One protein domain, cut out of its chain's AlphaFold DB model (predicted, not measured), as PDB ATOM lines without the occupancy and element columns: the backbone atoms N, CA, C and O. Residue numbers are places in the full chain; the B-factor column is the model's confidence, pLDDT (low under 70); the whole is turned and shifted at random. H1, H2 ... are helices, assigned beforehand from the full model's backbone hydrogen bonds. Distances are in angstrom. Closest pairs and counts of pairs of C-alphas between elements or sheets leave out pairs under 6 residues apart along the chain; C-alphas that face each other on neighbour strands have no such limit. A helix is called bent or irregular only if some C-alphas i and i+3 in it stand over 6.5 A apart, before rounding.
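Overview. This is residues 102 to 232 of the 247 residues of the protein "Predicted protein" of Micromonas pusilla (strain CCMP1545) (UniProt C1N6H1). The model is a loose helical rod in which one long helix, H3, bent but nearly straight, makes the length. H2 folds back against H3a as a hairpin, H4 crosses H2, and H5 packs with its residues 219 to 224 on residues 112 to 116 of H2, while short H1 fits between H3b and the first part of H4. The far part of H3b runs on past the other helices, and a long link leads back from it to H4. The printed part has 131 residues with five named helices, in the order H1 to H5, and no named strand, in the class all helix. It is loose, with a radius of gyration of the C-alphas of 18.2 A, and spans 63 by 31 by 18 A.

Arrangement. H1, residues 102 to 107, touches H3b, residues 144 to 171, with residues 147 to 151 of H3b alone; the closest C-alphas, of Val 106 and Ala 151, are 5.1 A apart. H1 touches residues 183 to 194 of H4, residues 183 to 206, alone, at a steep tilt of 48 degrees, the same way; the closest C-alphas, of Ala 105 and Ala 184, are 4.9 A apart. H2, residues 112 to 130, and H3a, residues 132 to 141, form a hairpin at a shallow tilt of 25 degrees, opposite ways; residues 121 to 128 of H2 alone touch H3a, and the closest C-alphas, of Leu 125 and Ala 135, are 5.8 A apart. H2, H4 and H5, residues 213 to 231, form a bundle, a group of three helices. H2 touches residues 197 to 206 of H4 alone, with the closest C-alphas, of Gly 122 and Gly 205, 4.1 A apart and a steep tilt of 44 degrees. Residues 112 to 116 of H2 alone touch residues 219 to 224 of H5 alone, with the closest C-alphas, of Pro 112 and Pro 220, 5.5 A apart. The hairpin H4 and H5 only just touch, with 3 pairs of C-alphas within 8 A; the closest, of Ala 204 and Trp 215, are 7.1 A apart. H3b and H5 are apart. Every O i to N i+4 pair is within hydrogen-bond range in H1, H3a and H3b, but 14 of 15 are in H2, 13 of 20 in H4 and 13 of 15 in H5.

Along the chain. H1 begins at C-alpha 102, (182.700, 162.783, 163.162). H2 is 29.0 A long and irregular, with C-alphas 127 and 130 7.7 A apart. H3, residues 132 to 171, was assigned as one helix by its hydrogen bonds but is bent, with C-alphas 141 and 144 6.7 A apart; its arms stand at 21 degrees, and H3b is 40.4 A long, ending at C-alpha 171, (199.903, 173.253, 190.469). H4 is 32.1 A long and irregular, with C-alphas 186 and 189 7.5 A apart and a kink of 60 degrees near residue 190. H5 is 27.5 A long and ends at C-alpha 231, (198.659, 180.170, 164.310).

Size, cuts and confidence. The two C-alphas farthest apart, of Gly 130 and Gly 173, are 64.5 A apart. The printed part has no cut. The link from H3 to H4, 11 residues, is long. The mean pLDDT of the printed part is 79.6, and residues 208 to 232 are under 70.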
ATOM      1  N   ILE A 102     181.605 163.743 163.326       84.62
ATOM      2  CA  ILE A 102     182.700 162.783 163.162       84.62
ATOM      3  C   ILE A 102     183.502 163.026 161.878       84.62
ATOM      4  O   ILE A 102     184.712 162.815 161.863       84.62
ATOM      5  N   VAL A 103     182.867 163.538 160.822       85.12
ATOM      6  CA  VAL A 103     183.506 163.819 159.529       85.12
ATOM      7  C   VAL A 103     184.634 164.853 159.679       85.12
ATOM      8  O   VAL A 103     185.785 164.521 159.386       85.12
ATOM      9  N   PRO A 104     184.404 166.066 160.220       83.25
ATOM     10  CA  PRO A 104     185.475 167.024 160.473       83.25
ATOM     11  C   PRO A 104     186.433 166.563 161.566       83.25
ATOM     12  O   PRO A 104     187.581 167.007 161.596       83.25
ATOM     13  N   ALA A 105     186.016 165.656 162.450       84.81
ATOM     14  CA  ALA A 105     186.929 165.029 163.391       84.81
ATOM     15  C   ALA A 105     187.972 164.177 162.647       84.81
ATOM     16  O   ALA A 105     189.174 164.369 162.850       84.81
ATOM     17  N   VAL A 106     187.532 163.325 161.716       84.06
ATOM     18  CA  VAL A 106     188.382 162.422 160.922       84.06
ATOM     19  C   VAL A 106     189.229 163.182 159.904       84.06
ATOM     20  O   VAL A 106     190.450 163.061 159.928       84.06
ATOM     21  N   PHE A 107     188.628 164.030 159.069       82.06
ATOM     22  CA  PHE A 107     189.372 164.774 158.044       82.06
ATOM     23  C   PHE A 107     190.201 165.913 158.636       82.06
ATOM     24  O   PHE A 107     191.346 166.139 158.251       82.06
ATOM     25  N   GLY A 108     189.657 166.588 159.647       81.44
ATOM     26  CA  GLY A 108     190.319 167.715 160.279       81.44
ATOM     27  C   GLY A 108     190.359 168.968 159.433       81.44
ATOM     28  O   GLY A 108     189.786 169.057 158.351       81.44
ATOM     29  N   ARG A 109     191.045 169.976 159.975       79.88
ATOM     30  CA  ARG A 109     191.344 171.196 159.228       79.88
ATOM     31  C   ARG A 109     192.357 170.870 158.148       79.88
ATOM     32  O   ARG A 109     193.309 170.131 158.417       79.88
ATOM     33  N   LEU A 110     192.182 171.496 156.988       71.69
ATOM     34  CA  LEU A 110     193.141 171.410 155.899       71.69
ATOM     35  C   LEU A 110     194.515 171.868 156.397       71.69
ATOM     36  O   LEU A 110     194.730 173.023 156.766       71.69
ATOM     37  N   ASN A 111     195.433 170.919 156.440       78.31
ATOM     38  CA  ASN A 111     196.856 171.125 156.622       78.31
ATOM     39  C   ASN A 111     197.585 170.725 155.325       78.31
ATOM     40  O   ASN A 111     197.017 169.972 154.527       78.31
ATOM     41  N   PRO A 112     198.834 171.178 155.108       78.75
ATOM     42  CA  PRO A 112     199.568 170.890 153.876       78.75
ATOM     43  C   PRO A 112     199.613 169.398 153.526       78.75
ATOM     44  O   PRO A 112     199.429 169.039 152.370       78.75
ATOM     45  N   PHE A 113     199.760 168.525 154.525       82.44
ATOM     46  CA  PHE A 113     199.773 167.077 154.321       82.44
ATOM     47  C   PHE A 113     198.420 166.544 153.824       82.44
ATOM     48  O   PHE A 113     198.367 165.866 152.805       82.44
ATOM     49  N   SER A 114     197.315 166.898 154.485       82.62
ATOM     50  CA  SER A 114     195.963 166.528 154.043       82.62
ATOM     51  C   SER A 114     195.618 167.124 152.677       82.62
ATOM     52  O   SER A 114     194.937 166.479 151.893       82.62
ATOM     53  N   GLY A 115     196.126 168.319 152.361       81.81
ATOM     54  CA  GLY A 115     195.958 168.937 151.051       81.81
ATOM     55  C   GLY A 115     196.652 168.156 149.942       81.81
ATOM     56  O   GLY A 115     196.019 167.829 148.944       81.81
ATOM     57  N   VAL A 116     197.926 167.805 150.152       84.06
ATOM     58  CA  VAL A 116     198.698 166.949 149.237       84.06
ATOM     59  C   VAL A 116     198.017 165.591 149.077       84.06
ATOM     60  O   VAL A 116     197.854 165.116 147.959       84.06
ATOM     61  N   LEU A 117     197.557 164.993 150.178       86.75
ATOM     62  CA  LEU A 117     196.873 163.704 150.167       86.75
ATOM     63  C   LEU A 117     195.572 163.744 149.346       86.75
ATOM     64  O   LEU A 117     195.332 162.846 148.541       86.75
ATOM     65  N   VAL A 118     194.742 164.780 149.512       87.06
ATOM     66  CA  VAL A 118     193.498 164.957 148.736       87.06
ATOM     67  C   VAL A 118     193.800 165.229 147.264       87.06
ATOM     68  O   VAL A 118     193.166 164.622 146.405       87.06
ATOM     69  N   TYR A 119     194.791 166.072 146.965       84.94
ATOM     70  CA  TYR A 119     195.223 166.337 145.592       84.94
ATOM     71  C   TYR A 119     195.675 165.055 144.881       84.94
ATOM     72  O   TYR A 119     195.156 164.722 143.817       84.94
ATOM     73  N   TYR A 120     196.593 164.296 145.491       85.69
ATOM     74  CA  TYR A 120     197.081 163.041 144.912       85.69
ATOM     75  C   TYR A 120     195.975 162.003 144.782       85.69
ATOM     76  O   TYR A 120     195.956 161.252 143.818       85.69
ATOM     77  N   THR A 121     195.025 161.982 145.715       88.44
ATOM     78  CA  THR A 121     193.856 161.107 145.589       88.44
ATOM     79  C   THR A 121     193.018 161.483 144.374       88.44
ATOM     80  O   THR A 121     192.607 160.593 143.643       88.44
ATOM     81  N   GLY A 122     192.830 162.776 144.097       85.44
ATOM     82  CA  GLY A 122     192.233 163.233 142.842       85.44
ATOM     83  C   GLY A 122     192.996 162.725 141.615       85.44
ATOM     84  O   GLY A 122     192.386 162.138 140.728       85.44
ATOM     85  N   ALA A 123     194.323 162.883 141.595       85.56
ATOM     86  CA  ALA A 123     195.169 162.434 140.485       85.56
ATOM     87  C   ALA A 123     195.074 160.920 140.244       85.56
ATOM     88  O   ALA A 123     194.817 160.489 139.124       85.56
ATOM     89  N   VAL A 124     195.174 160.117 141.308       86.62
ATOM     90  CA  VAL A 124     195.028 158.657 141.233       86.62
ATOM     91  C   VAL A 124     193.644 158.274 140.714       86.62
ATOM     92  O   VAL A 124     193.542 157.381 139.881       86.62
ATOM     93  N   LEU A 125     192.576 158.945 141.157       85.94
ATOM     94  CA  LEU A 125     191.223 158.694 140.651       85.94
ATOM     95  C   LEU A 125     191.087 159.029 139.156       85.94
ATOM     96  O   LEU A 125     190.404 158.299 138.442       85.94
ATOM     97  N   GLY A 126     191.730 160.106 138.692       84.56
ATOM     98  CA  GLY A 126     191.741 160.502 137.281       84.56
ATOM     99  C   GLY A 126     192.497 159.506 136.399       84.56
ATOM    100  O   GLY A 126     191.952 159.013 135.413       84.56
ATOM    101  N   GLU A 127     193.723 159.146 136.785       85.19
ATOM    102  CA  GLU A 127     194.559 158.185 136.050       85.19
ATOM    103  C   GLU A 127     193.981 156.763 136.085       85.19
ATOM    104  O   GLU A 127     194.038 156.030 135.096       85.19
ATOM    105  N   CYS A 128     193.357 156.372 137.200       84.81
ATOM    106  CA  CYS A 128     192.735 155.057 137.363       84.81
ATOM    107  C   CYS A 128     191.308 154.980 136.798       84.81
ATOM    108  O   CYS A 128     190.589 154.035 137.125       84.81
ATOM    109  N   GLY A 129     190.887 155.914 135.936       80.56
ATOM    110  CA  GLY A 129     189.551 155.895 135.327       80.56
ATOM    111  C   GLY A 129     189.213 154.577 134.608       80.56
ATOM    112  O   GLY A 129     188.059 154.160 134.601       80.56
ATOM    113  N   GLY A 130     190.222 153.876 134.075       82.38
ATOM    114  CA  GLY A 130     190.082 152.541 133.470       82.38
ATOM    115  C   GLY A 130     190.333 151.353 134.413       82.38
ATOM    116  O   GLY A 130     190.158 150.208 134.006       82.38
ATOM    117  N   ALA A 131     190.749 151.594 135.660       87.25
ATOM    118  CA  ALA A 131     191.169 150.566 136.616       87.25
ATOM    119  C   ALA A 131     190.691 150.895 138.049       87.25
ATOM    120  O   ALA A 131     191.506 151.171 138.938       87.25
ATOM    121  N   PRO A 132     189.373 150.825 138.327       87.06
ATOM    122  CA  PRO A 132     188.796 151.257 139.606       87.06
ATOM    123  C   PRO A 132     189.319 150.467 140.813       87.06
ATOM    124  O   PRO A 132     189.318 150.970 141.936       87.06
ATOM    125  N   LEU A 133     189.804 149.240 140.594       92.25
ATOM    126  CA  LEU A 133     190.372 148.405 141.650       92.25
ATOM    127  C   LEU A 133     191.650 149.019 142.248       92.25
ATOM    128  O   LEU A 133     191.830 148.985 143.462       92.25
ATOM    129  N   VAL A 134     192.502 149.628 141.415       88.25
ATOM    130  CA  VAL A 134     193.728 150.320 141.857       88.25
ATOM    131  C   VAL A 134     193.362 151.556 142.677       88.25
ATOM    132  O   VAL A 134     193.928 151.810 143.740       88.25
ATOM    133  N   ALA A 135     192.337 152.280 142.229       86.38
ATOM    134  CA  ALA A 135     191.801 153.433 142.934       86.38
ATOM    135  C   ALA A 135     191.264 153.047 144.328       86.38
ATOM    136  O   ALA A 135     191.536 153.718 145.326       86.38
ATOM    137  N   LEU A 136     190.558 151.916 144.422       90.19
ATOM    138  CA  LEU A 136     190.052 151.384 145.687       90.19
ATOM    139  C   LEU A 136     191.192 150.956 146.619       90.19
ATOM    140  O   LEU A 136     191.148 151.265 147.810       90.19
ATOM    141  N   GLN A 137     192.240 150.313 146.092       93.56
ATOM    142  CA  GLN A 137     193.442 149.972 146.859       93.56
ATOM    143  C   GLN A 137     194.128 151.222 147.422       93.56
ATOM    144  O   GLN A 137     194.460 151.251 148.607       93.56
ATOM    145  N   TRP A 138     194.285 152.278 146.619       92.62
ATOM    146  CA  TRP A 138     194.820 153.556 147.093       92.62
ATOM    147  C   TRP A 138     193.990 154.127 148.248       92.62
ATOM    148  O   TRP A 138     194.538 154.515 149.285       92.62
ATOM    149  N   ILE A 139     192.661 154.131 148.108       91.69
ATOM    150  CA  ILE A 139     191.769 154.638 149.153       91.69
ATOM    151  C   ILE A 139     191.901 153.808 150.437       91.69
ATOM    152  O   ILE A 139     192.043 154.373 151.523       91.69
ATOM    153  N   ALA A 140     191.879 152.481 150.318       93.56
ATOM    154  CA  ALA A 140     191.872 151.564 151.452       93.56
ATOM    155  C   ALA A 140     193.219 151.491 152.187       93.56
ATOM    156  O   ALA A 140     193.233 151.436 153.416       93.56
ATOM    157  N   PHE A 141     194.339 151.501 151.462       94.94
ATOM    158  CA  PHE A 141     195.666 151.264 152.043       94.94
ATOM    159  C   PHE A 141     196.484 152.531 152.278       94.94
ATOM    160  O   PHE A 141     197.376 152.522 153.125       94.94
ATOM    161  N   VAL A 142     196.185 153.627 151.577       92.50
ATOM    162  CA  VAL A 142     196.952 154.874 151.698       92.50
ATOM    163  C   VAL A 142     196.089 155.984 152.275       92.50
ATOM    164  O   VAL A 142     196.390 156.507 153.348       92.50
ATOM    165  N   PHE A 143     194.990 156.325 151.605       89.62
ATOM    166  CA  PHE A 143     194.195 157.499 151.959       89.62
ATOM    167  C   PHE A 143     193.521 157.380 153.329       89.62
ATOM    168  O   PHE A 143     193.740 158.219 154.207       89.62
ATOM    169  N   ALA A 144     192.714 156.336 153.532       90.81
ATOM    170  CA  ALA A 144     191.973 156.143 154.773       90.81
ATOM    171  C   ALA A 144     192.905 155.924 155.982       90.81
ATOM    172  O   ALA A 144     192.699 156.597 156.998       90.81
ATOM    173  N   PRO A 145     193.971 155.100 155.901       93.00
ATOM    174  CA  PRO A 145     194.919 154.951 157.003       93.00
ATOM    175  C   PRO A 145     195.675 156.243 157.324       93.00
ATOM    176  O   PRO A 145     195.835 156.574 158.498       93.00
ATOM    177  N   ALA A 146     196.086 157.025 156.317       91.62
ATOM    178  CA  ALA A 146     196.744 158.310 156.549       91.62
ATOM    179  C   ALA A 146     195.813 159.310 157.258       91.62
ATOM    180  O   ALA A 146     196.218 159.977 158.217       91.62
ATOM    181  N   LEU A 147     194.541 159.380 156.857       88.88
ATOM    182  CA  LEU A 147     193.543 160.197 157.550       88.88
ATOM    183  C   LEU A 147     193.312 159.716 158.984       88.88
ATOM    184  O   LEU A 147     193.360 160.526 159.909       88.88
ATOM    185  N   ALA A 148     193.155 158.408 159.196       89.69
ATOM    186  CA  ALA A 148     192.996 157.831 160.526       89.69
ATOM    187  C   ALA A 148     194.205 158.128 161.433       89.69
ATOM    188  O   ALA A 148     194.030 158.508 162.595       89.69
ATOM    189  N   ALA A 149     195.428 158.046 160.901       91.06
ATOM    190  CA  ALA A 149     196.652 158.375 161.626       91.06
ATOM    191  C   ALA A 149     196.692 159.858 162.028       91.06
ATOM    192  O   ALA A 149     196.953 160.186 163.189       91.06
ATOM    193  N   THR A 150     196.371 160.772 161.106       89.94
ATOM    194  CA  THR A 150     196.327 162.209 161.424       89.94
ATOM    195  C   THR A 150     195.207 162.559 162.408       89.94
ATOM    196  O   THR A 150     195.403 163.409 163.279       89.94
ATOM    197  N   ALA A 151     194.048 161.903 162.320       88.56
ATOM    198  CA  ALA A 151     192.948 162.048 163.269       88.56
ATOM    199  C   ALA A 151     193.361 161.586 164.673       88.56
ATOM    200  O   ALA A 151     193.211 162.337 165.640       88.56
ATOM    201  N   SER A 152     193.978 160.405 164.764       90.38
ATOM    202  CA  SER A 152     194.487 159.823 166.011       90.38
ATOM    203  C   SER A 152     195.548 160.712 166.656       90.38
ATOM    204  O   SER A 152     195.483 161.005 167.850       90.38
ATOM    205  N   LEU A 153     196.485 161.234 165.858       89.88
ATOM    206  CA  LEU A 153     197.504 162.161 166.337       89.88
ATOM    207  C   LEU A 153     196.870 163.446 166.886       89.88
ATOM    208  O   LEU A 153     197.228 163.897 167.973       89.88
ATOM    209  N   ARG A 154     195.893 164.029 166.181       88.75
ATOM    210  CA  ARG A 154     195.183 165.231 166.647       88.75
ATOM    211  C   ARG A 154     194.414 164.981 167.940       88.75
ATOM    212  O   ARG A 154     194.468 165.823 168.840       88.75
ATOM    213  N   TYR A 155     193.737 163.840 168.040       89.00
ATOM    214  CA  TYR A 155     193.040 163.423 169.251       89.00
ATOM    215  C   TYR A 155     194.016 163.318 170.433       89.00
ATOM    216  O   TYR A 155     193.846 164.006 171.442       89.00
ATOM    217  N   PHE A 156     195.110 162.575 170.258       90.50
ATOM    218  CA  PHE A 156     196.137 162.390 171.283       90.50
ATOM    219  C   PHE A 156     196.767 163.718 171.730       90.50
ATOM    220  O   PHE A 156     196.946 163.982 172.921       90.50
ATOM    221  N   TRP A 157     197.080 164.606 170.782       89.62
ATOM    222  CA  TRP A 157     197.627 165.928 171.088       89.62
ATOM    223  C   TRP A 157     196.647 166.800 171.870       89.62
ATOM    224  O   TRP A 157     197.065 167.519 172.787       89.62
ATOM    225  N   ARG A 158     195.352 166.742 171.539       88.06
ATOM    226  CA  ARG A 158     194.309 167.450 172.284       88.06
ATOM    227  C   ARG A 158     194.240 166.948 173.719       88.06
ATOM    228  O   ARG A 158     194.316 167.758 174.640       88.06
ATOM    229  N   GLU A 159     194.149 165.639 173.910       89.31
ATOM    230  CA  GLU A 159     194.048 165.023 175.231       89.31
ATOM    231  C   GLU A 159     195.273 165.355 176.094       89.31
ATOM    232  O   GLU A 159     195.148 165.836 177.223       89.31
ATOM    233  N   ARG A 160     196.475 165.266 175.510       89.81
ATOM    234  CA  ARG A 160     197.725 165.677 176.162       89.81
ATOM    235  C   ARG A 160     197.731 167.160 176.540       89.81
ATOM    236  O   ARG A 160     198.262 167.527 177.591       89.81
ATOM    237  N   ARG A 161     197.157 168.037 175.711       88.88
ATOM    238  CA  ARG A 161     197.050 169.478 175.995       88.88
ATOM    239  C   ARG A 161     196.071 169.762 177.132       88.88
ATOM    240  O   ARG A 161     196.392 170.585 177.989       88.88
ATOM    241  N   ILE A 162     194.916 169.101 177.144       85.94
ATOM    242  CA  ILE A 162     193.915 169.222 178.212       85.94
ATOM    243  C   ILE A 162     194.517 168.750 179.534       85.94
ATOM    244  O   ILE A 162     194.460 169.477 180.524       85.94
ATOM    245  N   ARG A 163     195.190 167.594 179.529       88.00
ATOM    246  CA  ARG A 163     195.862 167.052 180.713       88.00
ATOM    247  C   ARG A 163     196.878 168.036 181.290       88.00
ATOM    248  O   ARG A 163     196.770 168.420 182.449       88.00
ATOM    249  N   ARG A 164     197.762 168.578 180.446       88.56
ATOM    250  CA  ARG A 164     198.736 169.611 180.846       88.56
ATOM    251  C   ARG A 164     198.083 170.882 181.395       88.56
ATOM    252  O   ARG A 164     198.662 171.542 182.251       88.56
ATOM    253  N   ARG A 165     196.913 171.283 180.885       86.38
ATOM    254  CA  ARG A 165     196.176 172.448 181.407       86.38
ATOM    255  C   ARG A 165     195.624 172.177 182.803       86.38
ATOM    256  O   ARG A 165     195.747 173.050 183.655       86.38
ATOM    257  N   ARG A 166     195.075 170.982 183.032       86.38
ATOM    258  CA  ARG A 166     194.582 170.544 184.344       86.38
ATOM    259  C   ARG A 166     195.716 170.451 185.364       86.38
ATOM    260  O   ARG A 166     195.621 171.075 186.413       86.38
ATOM    261  N   GLU A 167     196.823 169.796 185.008       89.56
ATOM    262  CA  GLU A 167     198.035 169.704 185.843       89.56
ATOM    263  C   GLU A 167     198.560 171.100 186.234       89.56
ATOM    264  O   GLU A 167     198.871 171.359 187.392       89.56
ATOM    265  N   ARG A 168     198.600 172.044 185.282       89.44
ATOM    266  CA  ARG A 168     199.029 173.429 185.542       89.44
ATOM    267  C   ARG A 168     198.053 174.227 186.403       89.44
ATOM    268  O   ARG A 168     198.505 175.108 187.125       89.44
ATOM    269  N   ALA A 169     196.748 173.991 186.278       87.19
ATOM    270  CA  ALA A 169     195.746 174.645 187.118       87.19
ATOM    271  C   ALA A 169     195.867 174.150 188.565       87.19
ATOM    272  O   ALA A 169     195.980 174.970 189.473       87.19
ATOM    273  N   ALA A 170     195.990 172.830 188.747       88.19
ATOM    274  CA  ALA A 170     196.217 172.203 190.046       88.19
ATOM    275  C   ALA A 170     197.513 172.702 190.706       88.19
ATOM    276  O   ALA A 170     197.487 173.148 191.847       88.19
ATOM    277  N   ALA A 171     198.625 172.744 189.963       90.06
ATOM    278  CA  ALA A 171     199.903 173.253 190.469       90.06
ATOM    279  C   ALA A 171     199.857 174.734 190.894       90.06
ATOM    280  O   ALA A 171     200.694 175.182 191.671       90.06
ATOM    281  N   LYS A 172     198.901 175.510 190.371       92.12
ATOM    282  CA  LYS A 172     198.697 176.921 190.721       92.12
ATOM    283  C   LYS A 172     197.628 177.129 191.797       92.12
ATOM    284  O   LYS A 172     197.334 178.280 192.104       92.12
ATOM    285  N   GLY A 173     197.013 176.059 192.309       88.44
ATOM    286  CA  GLY A 173     195.845 176.149 193.190       88.44
ATOM    287  C   GLY A 173     194.649 176.860 192.542       88.44
ATOM    288  O   GLY A 173     193.779 177.367 193.240       88.44
ATOM    289  N   ALA A 174     194.621 176.953 191.209       85.12
ATOM    290  CA  ALA A 174     193.549 177.609 190.477       85.12
ATOM    291  C   ALA A 174     192.382 176.641 190.264       85.12
ATOM    292  O   ALA A 174     192.571 175.424 190.188       85.12
ATOM    293  N   SER A 175     191.176 177.187 190.093       80.06
ATOM    294  CA  SER A 175     190.007 176.393 189.724       80.06
ATOM    295  C   SER A 175     190.270 175.590 188.439       80.06
ATOM    296  O   SER A 175     190.937 176.096 187.525       80.06
ATOM    297  N   PRO A 176     189.738 174.359 188.326       77.25
ATOM    298  CA  PRO A 176     189.898 173.548 187.125       77.25
ATOM    299  C   PRO A 176     189.383 174.297 185.885       77.25
ATOM    300  O   PRO A 176     188.420 175.062 185.991       77.25
ATOM    301  N   PRO A 177     190.021 174.106 184.711       77.62
ATOM    302  CA  PRO A 177     189.580 174.752 183.482       77.62
ATOM    303  C   PRO A 177     188.127 174.363 183.160       77.62
ATOM    304  O   PRO A 177     187.717 173.251 183.506       77.62
ATOM    305  N   PRO A 178     187.364 175.250 182.494       77.88
ATOM    306  CA  PRO A 178     185.977 174.973 182.135       77.88
ATOM    307  C   PRO A 178     185.868 173.698 181.285       77.88
ATOM    308  O   PRO A 178     186.827 173.354 180.577       77.88
ATOM    309  N   PRO A 179     184.721 172.996 181.342       75.56
ATOM    310  CA  PRO A 179     184.493 171.810 180.528       75.56
ATOM    311  C   PRO A 179     184.636 172.169 179.046       75.56
ATOM    312  O   PRO A 179     184.124 173.183 178.569       75.56
ATOM    313  N   GLU A 180     185.383 171.348 178.311       77.69
ATOM    314  CA  GLU A 180     185.534 171.509 176.868       77.69
ATOM    315  C   GLU A 180     184.523 170.624 176.137       77.69
ATOM    316  O   GLU A 180     184.198 169.525 176.586       77.69
ATOM    317  N   TYR A 181     184.094 171.066 174.957       80.06
ATOM    318  CA  TYR A 181     183.251 170.264 174.080       80.06
ATOM    319  C   TYR A 181     183.846 168.881 173.762       80.06
ATOM    320  O   TYR A 181     185.077 168.723 173.733       80.06
ATOM    321  N   PRO A 182     182.996 167.889 173.434       84.06
ATOM    322  CA  PRO A 182     183.445 166.636 172.836       84.06
ATOM    323  C   PRO A 182     184.351 166.890 171.626       84.06
ATOM    324  O   PRO A 182     184.171 167.868 170.897       84.06
ATOM    325  N   TRP A 183     185.334 166.010 171.402       83.88
ATOM    326  CA  TRP A 183     186.353 166.218 170.365       83.88
ATOM    327  C   TRP A 183     185.741 166.456 168.981       83.88
ATOM    328  O   TRP A 183     186.095 167.443 168.336       83.88
ATOM    329  N   ALA A 184     184.776 165.626 168.578       84.31
ATOM    330  CA  ALA A 184     184.081 165.758 167.302       84.31
ATOM    331  C   ALA A 184     183.466 167.159 167.122       84.31
ATOM    332  O   ALA A 184     183.772 167.859 166.157       84.31
ATOM    333  N   ARG A 185     182.733 167.637 168.135       80.25
ATOM    334  CA  ARG A 185     182.121 168.976 168.142       80.25
ATOM    335  C   ARG A 185     183.160 170.096 168.097       80.25
ATOM    336  O   ARG A 185     182.983 171.087 167.399       80.25
ATOM    337  N   SER A 186     184.296 169.925 168.777       80.88
ATOM    338  CA  SER A 186     185.395 170.901 168.727       80.88
ATOM    339  C   SER A 186     186.053 171.011 167.341       80.88
ATOM    340  O   SER A 186     186.681 172.026 167.037       80.88
ATOM    341  N   CYS A 187     185.909 169.986 166.495       83.19
ATOM    342  CA  CYS A 187     186.441 169.963 165.136       83.19
ATOM    343  C   CYS A 187     185.485 170.549 164.094       83.19
ATOM    344  O   CYS A 187     185.930 170.811 162.983       83.19
ATOM    345  N   ARG A 188     184.230 170.846 164.445       79.56
ATOM    346  CA  ARG A 188     183.204 171.382 163.536       79.56
ATOM    347  C   ARG A 188     183.634 172.580 162.665       79.56
ATOM    348  O   ARG A 188     183.269 172.581 161.492       79.56
ATOM    349  N   PRO A 189     184.471 173.540 163.122       76.81
ATOM    350  CA  PRO A 189     184.993 174.608 162.257       76.81
ATOM    351  C   PRO A 189     185.762 174.120 161.024       76.81
ATOM    352  O   PRO A 189     185.965 174.883 160.083       76.81
ATOM    353  N   ALA A 190     186.230 172.872 161.036       79.88
ATOM    354  CA  ALA A 190     186.931 172.260 159.920       79.88
ATOM    355  C   ALA A 190     186.006 171.882 158.755       79.88
ATOM    356  O   ALA A 190     186.511 171.577 157.683       79.88
ATOM    357  N   TRP A 191     184.680 171.929 158.911       79.69
ATOM    358  CA  TRP A 191     183.748 171.659 157.809       79.69
ATOM    359  C   TRP A 191     183.967 172.563 156.603       79.69
ATOM    360  O   TRP A 191     183.968 172.094 155.469       79.69
ATOM    361  N   LEU A 192     184.214 173.850 156.844       75.56
ATOM    362  CA  LEU A 192     184.524 174.787 155.768       75.56
ATOM    363  C   LEU A 192     185.814 174.385 155.052       75.56
ATOM    364  O   LEU A 192     185.891 174.449 153.832       75.56
ATOM    365  N   ASP A 193     186.804 173.924 155.815       74.56
ATOM    366  CA  ASP A 193     188.074 173.459 155.274       74.56
ATOM    367  C   ASP A 193     187.883 172.162 154.456       74.56
ATOM    368  O   ASP A 193     188.469 172.041 153.386       74.56
ATOM    369  N   ILE A 194     187.019 171.235 154.894       77.12
ATOM    370  CA  ILE A 194     186.633 170.027 154.139       77.12
ATOM    371  C   ILE A 194     185.959 170.418 152.828       77.12
ATOM    372  O   ILE A 194     186.401 169.987 151.772       77.12
ATOM    373  N   HIS A 195     184.922 171.255 152.862       77.12
ATOM    374  CA  HIS A 195     184.238 171.657 151.636       77.12
ATOM    375  C   HIS A 195     185.191 172.352 150.665       77.12
ATOM    376  O   HIS A 195     185.201 172.011 149.489       77.12
ATOM    377  N   LEU A 196     186.053 173.248 151.152       71.81
ATOM    378  CA  LEU A 196     187.036 173.927 150.311       71.81
ATOM    379  C   LEU A 196     188.081 172.949 149.746       71.81
ATOM    380  O   LEU A 196     188.440 173.025 148.576       71.81
ATOM    381  N   GLY A 197     188.561 172.020 150.574       70.19
ATOM    382  CA  GLY A 197     189.577 171.047 150.198       70.19
ATOM    383  C   GLY A 197     189.063 170.009 149.207       70.19
ATOM    384  O   GLY A 197     189.656 169.831 148.152       70.19
ATOM    385  N   TYR A 198     187.940 169.357 149.508       70.44
ATOM    386  CA  TYR A 198     187.361 168.324 148.649       70.44
ATOM    387  C   TYR A 198     186.758 168.894 147.371       70.44
ATOM    388  O   TYR A 198     186.919 168.280 146.323       70.44
ATOM    389  N   ALA A 199     186.102 170.059 147.425       75.19
ATOM    390  CA  ALA A 199     185.476 170.626 146.233       75.19
ATOM    391  C   ALA A 199     186.491 171.211 145.243       75.19
ATOM    392  O   ALA A 199     186.192 171.265 144.056       75.19
ATOM    393  N   LEU A 200     187.671 171.649 145.700       75.25
ATOM    394  CA  LEU A 200     188.667 172.275 144.821       75.25
ATOM    395  C   LEU A 200     189.853 171.360 144.510       75.25
ATOM    396  O   LEU A 200     190.250 171.260 143.354       75.25
ATOM    397  N   LEU A 201     190.426 170.674 145.504       74.31
ATOM    398  CA  LEU A 201     191.675 169.923 145.308       74.31
ATOM    399  C   LEU A 201     191.453 168.569 144.661       74.31
ATOM    400  O   LEU A 201     192.299 168.135 143.884       74.31
ATOM    401  N   LEU A 202     190.339 167.905 144.975       77.31
ATOM    402  CA  LEU A 202     190.040 166.601 144.395       77.31
ATOM    403  C   LEU A 202     189.798 166.720 142.875       77.31
ATOM    404  O   LEU A 202     190.459 165.990 142.136       77.31
ATOM    405  N   PRO A 203     188.967 167.663 142.369       75.12
ATOM    406  CA  PRO A 203     188.816 167.858 140.928       75.12
ATOM    407  C   PRO A 203     190.082 168.406 140.270       75.12
ATOM    408  O   PRO A 203     190.392 168.008 139.155       75.12
ATOM    409  N   ALA A 204     190.840 169.275 140.953       75.69
ATOM    410  CA  ALA A 204     192.111 169.777 140.427       75.69
ATOM    411  C   ALA A 204     193.144 168.658 140.235       75.69
ATOM    412  O   ALA A 204     193.862 168.663 139.240       75.69
ATOM    413  N   GLY A 205     193.201 167.694 141.159       75.06
ATOM    414  CA  GLY A 205     194.016 166.494 140.996       75.06
ATOM    415  C   GLY A 205     193.508 165.611 139.854       75.06
ATOM    416  O   GLY A 205     194.293 165.201 139.007       75.06
ATOM    417  N   ALA A 206     192.196 165.359 139.795       76.81
ATOM    418  CA  ALA A 206     191.590 164.491 138.781       76.81
ATOM    419  C   ALA A 206     191.688 165.049 137.352       76.81
ATOM    420  O   ALA A 206     191.816 164.285 136.402       76.81
ATOM    421  N   ALA A 207     191.671 166.373 137.195       77.62
ATOM    422  CA  ALA A 207     191.826 167.057 135.914       77.62
ATOM    423  C   ALA A 207     193.295 167.192 135.461       77.62
ATOM    424  O   ALA A 207     193.574 167.980 134.562       77.62
ATOM    425  N   GLY A 208     194.235 166.488 136.104       64.81
ATOM    426  CA  GLY A 208     195.685 166.621 135.948       64.81
ATOM    427  C   GLY A 208     196.248 166.343 134.548       64.81
ATOM    428  O   GLY A 208     196.960 165.369 134.350       64.81
ATOM    429  N   GLY A 209     196.022 167.256 133.606       53.38
ATOM    430  CA  GLY A 209     196.712 167.345 132.324       53.38
ATOM    431  C   GLY A 209     196.912 168.814 131.959       53.38
ATOM    432  O   GLY A 209     195.952 169.541 131.738       53.38
ATOM    433  N   GLU A 210     198.164 169.272 131.976       55.06
ATOM    434  CA  GLU A 210     198.659 170.570 131.469       55.06
ATOM    435  C   GLU A 210     198.262 171.862 132.226       55.06
ATOM    436  O   GLU A 210     199.066 172.791 132.277       55.06
ATOM    437  N   GLY A 211     197.117 171.926 132.919       54.56
ATOM    438  CA  GLY A 211     196.663 173.133 133.646       54.56
ATOM    439  C   GLY A 211     196.753 173.095 135.181       54.56
ATOM    440  O   GLY A 211     196.521 174.112 135.832       54.56
ATOM    441  N   ALA A 212     197.064 171.945 135.786       54.44
ATOM    442  CA  ALA A 212     196.952 171.731 137.240       54.44
ATOM    443  C   ALA A 212     198.236 172.027 138.047       54.44
ATOM    444  O   ALA A 212     198.202 172.097 139.278       54.44
ATOM    445  N   SER A 213     199.370 172.254 137.376       57.94
ATOM    446  CA  SER A 213     200.679 172.479 138.013       57.94
ATOM    447  C   SER A 213     200.723 173.727 138.904       57.94
ATOM    448  O   SER A 213     201.443 173.751 139.901       57.94
ATOM    449  N   TRP A 214     199.915 174.752 138.610       62.66
ATOM    450  CA  TRP A 214     199.829 175.935 139.465       62.66
ATOM    451  C   TRP A 214     199.062 175.661 140.763       62.66
ATOM    452  O   TRP A 214     199.421 176.222 141.797       62.66
ATOM    453  N   TRP A 215     198.069 174.763 140.763       60.03
ATOM    454  CA  TRP A 215     197.343 174.368 141.976       60.03
ATOM    455  C   TRP A 215     198.239 173.612 142.959       60.03
ATOM    456  O   TRP A 215     198.105 173.807 144.166       60.03
ATOM    457  N   LEU A 216     199.208 172.836 142.465       62.12
ATOM    458  CA  LEU A 216     200.247 172.207 143.290       62.12
ATOM    459  C   LEU A 216     201.108 173.219 144.057       62.12
ATOM    460  O   LEU A 216     201.606 172.893 145.130       62.12
ATOM    461  N   LEU A 217     201.270 174.440 143.541       64.62
ATOM    462  CA  LEU A 217     201.998 175.518 144.217       64.62
ATOM    463  C   LEU A 217     201.067 176.385 145.074       64.62
ATOM    464  O   LEU A 217     201.379 176.697 146.226       64.62
ATOM    465  N   LEU A 218     199.904 176.754 144.536       66.19
ATOM    466  CA  LEU A 218     198.974 177.676 145.181       66.19
ATOM    467  C   LEU A 218     198.191 177.032 146.322       66.19
ATOM    468  O   LEU A 218     197.930 177.715 147.309       66.19
ATOM    469  N   ALA A 219     197.867 175.740 146.263       63.34
ATOM    470  CA  ALA A 219     197.161 175.083 147.356       63.34
ATOM    471  C   ALA A 219     198.016 174.963 148.629       63.34
ATOM    472  O   ALA A 219     197.551 175.415 149.680       63.34
ATOM    473  N   PRO A 220     199.271 174.466 148.592       60.28
ATOM    474  CA  PRO A 220     200.145 174.509 149.757       60.28
ATOM    475  C   PRO A 220     200.432 175.937 150.218       60.28
ATOM    476  O   PRO A 220     200.501 176.160 151.422       60.28
ATOM    477  N   ALA A 221     200.543 176.912 149.305       66.12
ATOM    478  CA  ALA A 221     200.745 178.316 149.664       66.12
ATOM    479  C   ALA A 221     199.526 178.920 150.383       66.12
ATOM    480  O   ALA A 221     199.679 179.474 151.469       66.12
ATOM    481  N   PHE A 222     198.306 178.760 149.859       67.19
ATOM    482  CA  PHE A 222     197.072 179.184 150.531       67.19
ATOM    483  C   PHE A 222     196.891 178.472 151.872       67.19
ATOM    484  O   PHE A 222     196.511 179.103 152.861       67.19
ATOM    485  N   MET A 223     197.214 177.178 151.941       65.75
ATOM    486  CA  MET A 223     197.179 176.430 153.193       65.75
ATOM    487  C   MET A 223     198.242 176.894 154.178       65.75
ATOM    488  O   MET A 223     197.939 177.005 155.358       65.75
ATOM    489  N   ALA A 224     199.455 177.212 153.730       65.75
ATOM    490  CA  ALA A 224     200.507 177.758 154.577       65.75
ATOM    491  C   ALA A 224     200.121 179.149 155.092       65.75
ATOM    492  O   ALA A 224     200.225 179.399 156.290       65.75
ATOM    493  N   ILE A 225     199.585 180.021 154.234       69.50
ATOM    494  CA  ILE A 225     199.081 181.349 154.609       69.50
ATOM    495  C   ILE A 225     197.955 181.219 155.637       69.50
ATOM    496  O   ILE A 225     197.969 181.908 156.655       69.50
ATOM    497  N   ARG A 226     197.007 180.298 155.434       65.44
ATOM    498  CA  ARG A 226     195.905 180.052 156.374       65.44
ATOM    499  C   ARG A 226     196.375 179.383 157.665       65.44
ATOM    500  O   ARG A 226     195.884 179.725 158.737       65.44
ATOM    501  N   PHE A 227     197.342 178.475 157.598       63.91
ATOM    502  CA  PHE A 227     197.933 177.810 158.758       63.91
ATOM    503  C   PHE A 227     198.719 178.804 159.621       63.91
ATOM    504  O   PHE A 227     198.503 178.878 160.829       63.91
ATOM    505  N   VAL A 228     199.553 179.645 159.004       65.69
ATOM    506  CA  VAL A 228     200.279 180.738 159.668       65.69
ATOM    507  C   VAL A 228     199.309 181.808 160.183       65.69
ATOM    508  O   VAL A 228     199.446 182.279 161.315       65.69
ATOM    509  N   GLY A 229     198.284 182.140 159.397       59.94
ATOM    510  CA  GLY A 229     197.217 183.075 159.756       59.94
ATOM    511  C   GLY A 229     196.280 182.567 160.854       59.94
ATOM    512  O   GLY A 229     195.674 183.378 161.540       59.94
ATOM    513  N   GLY A 230     196.179 181.250 161.058       52.25
ATOM    514  CA  GLY A 230     195.466 180.626 162.177       52.25
ATOM    515  C   GLY A 230     196.342 180.386 163.413       52.25
ATOM    516  O   GLY A 230     195.830 180.343 164.533       52.25
ATOM    517  N   LEU A 231     197.662 180.247 163.232       50.66
ATOM    518  CA  LEU A 231     198.659 180.170 164.310       50.66
ATOM    519  C   LEU A 231     198.819 181.510 165.030       50.66
ATOM    520  O   LEU A 231     198.933 181.554 166.258       50.66
ATOM    521  N   ARG A 232     198.785 182.612 164.280       42.62
ATOM    522  CA  ARG A 232     198.540 183.928 164.859       42.62
ATOM    523  C   ARG A 232     197.046 184.001 165.137       42.62
ATOM    524  O   ARG A 232     196.253 183.917 164.215       42.62
TER     525      ARG A 232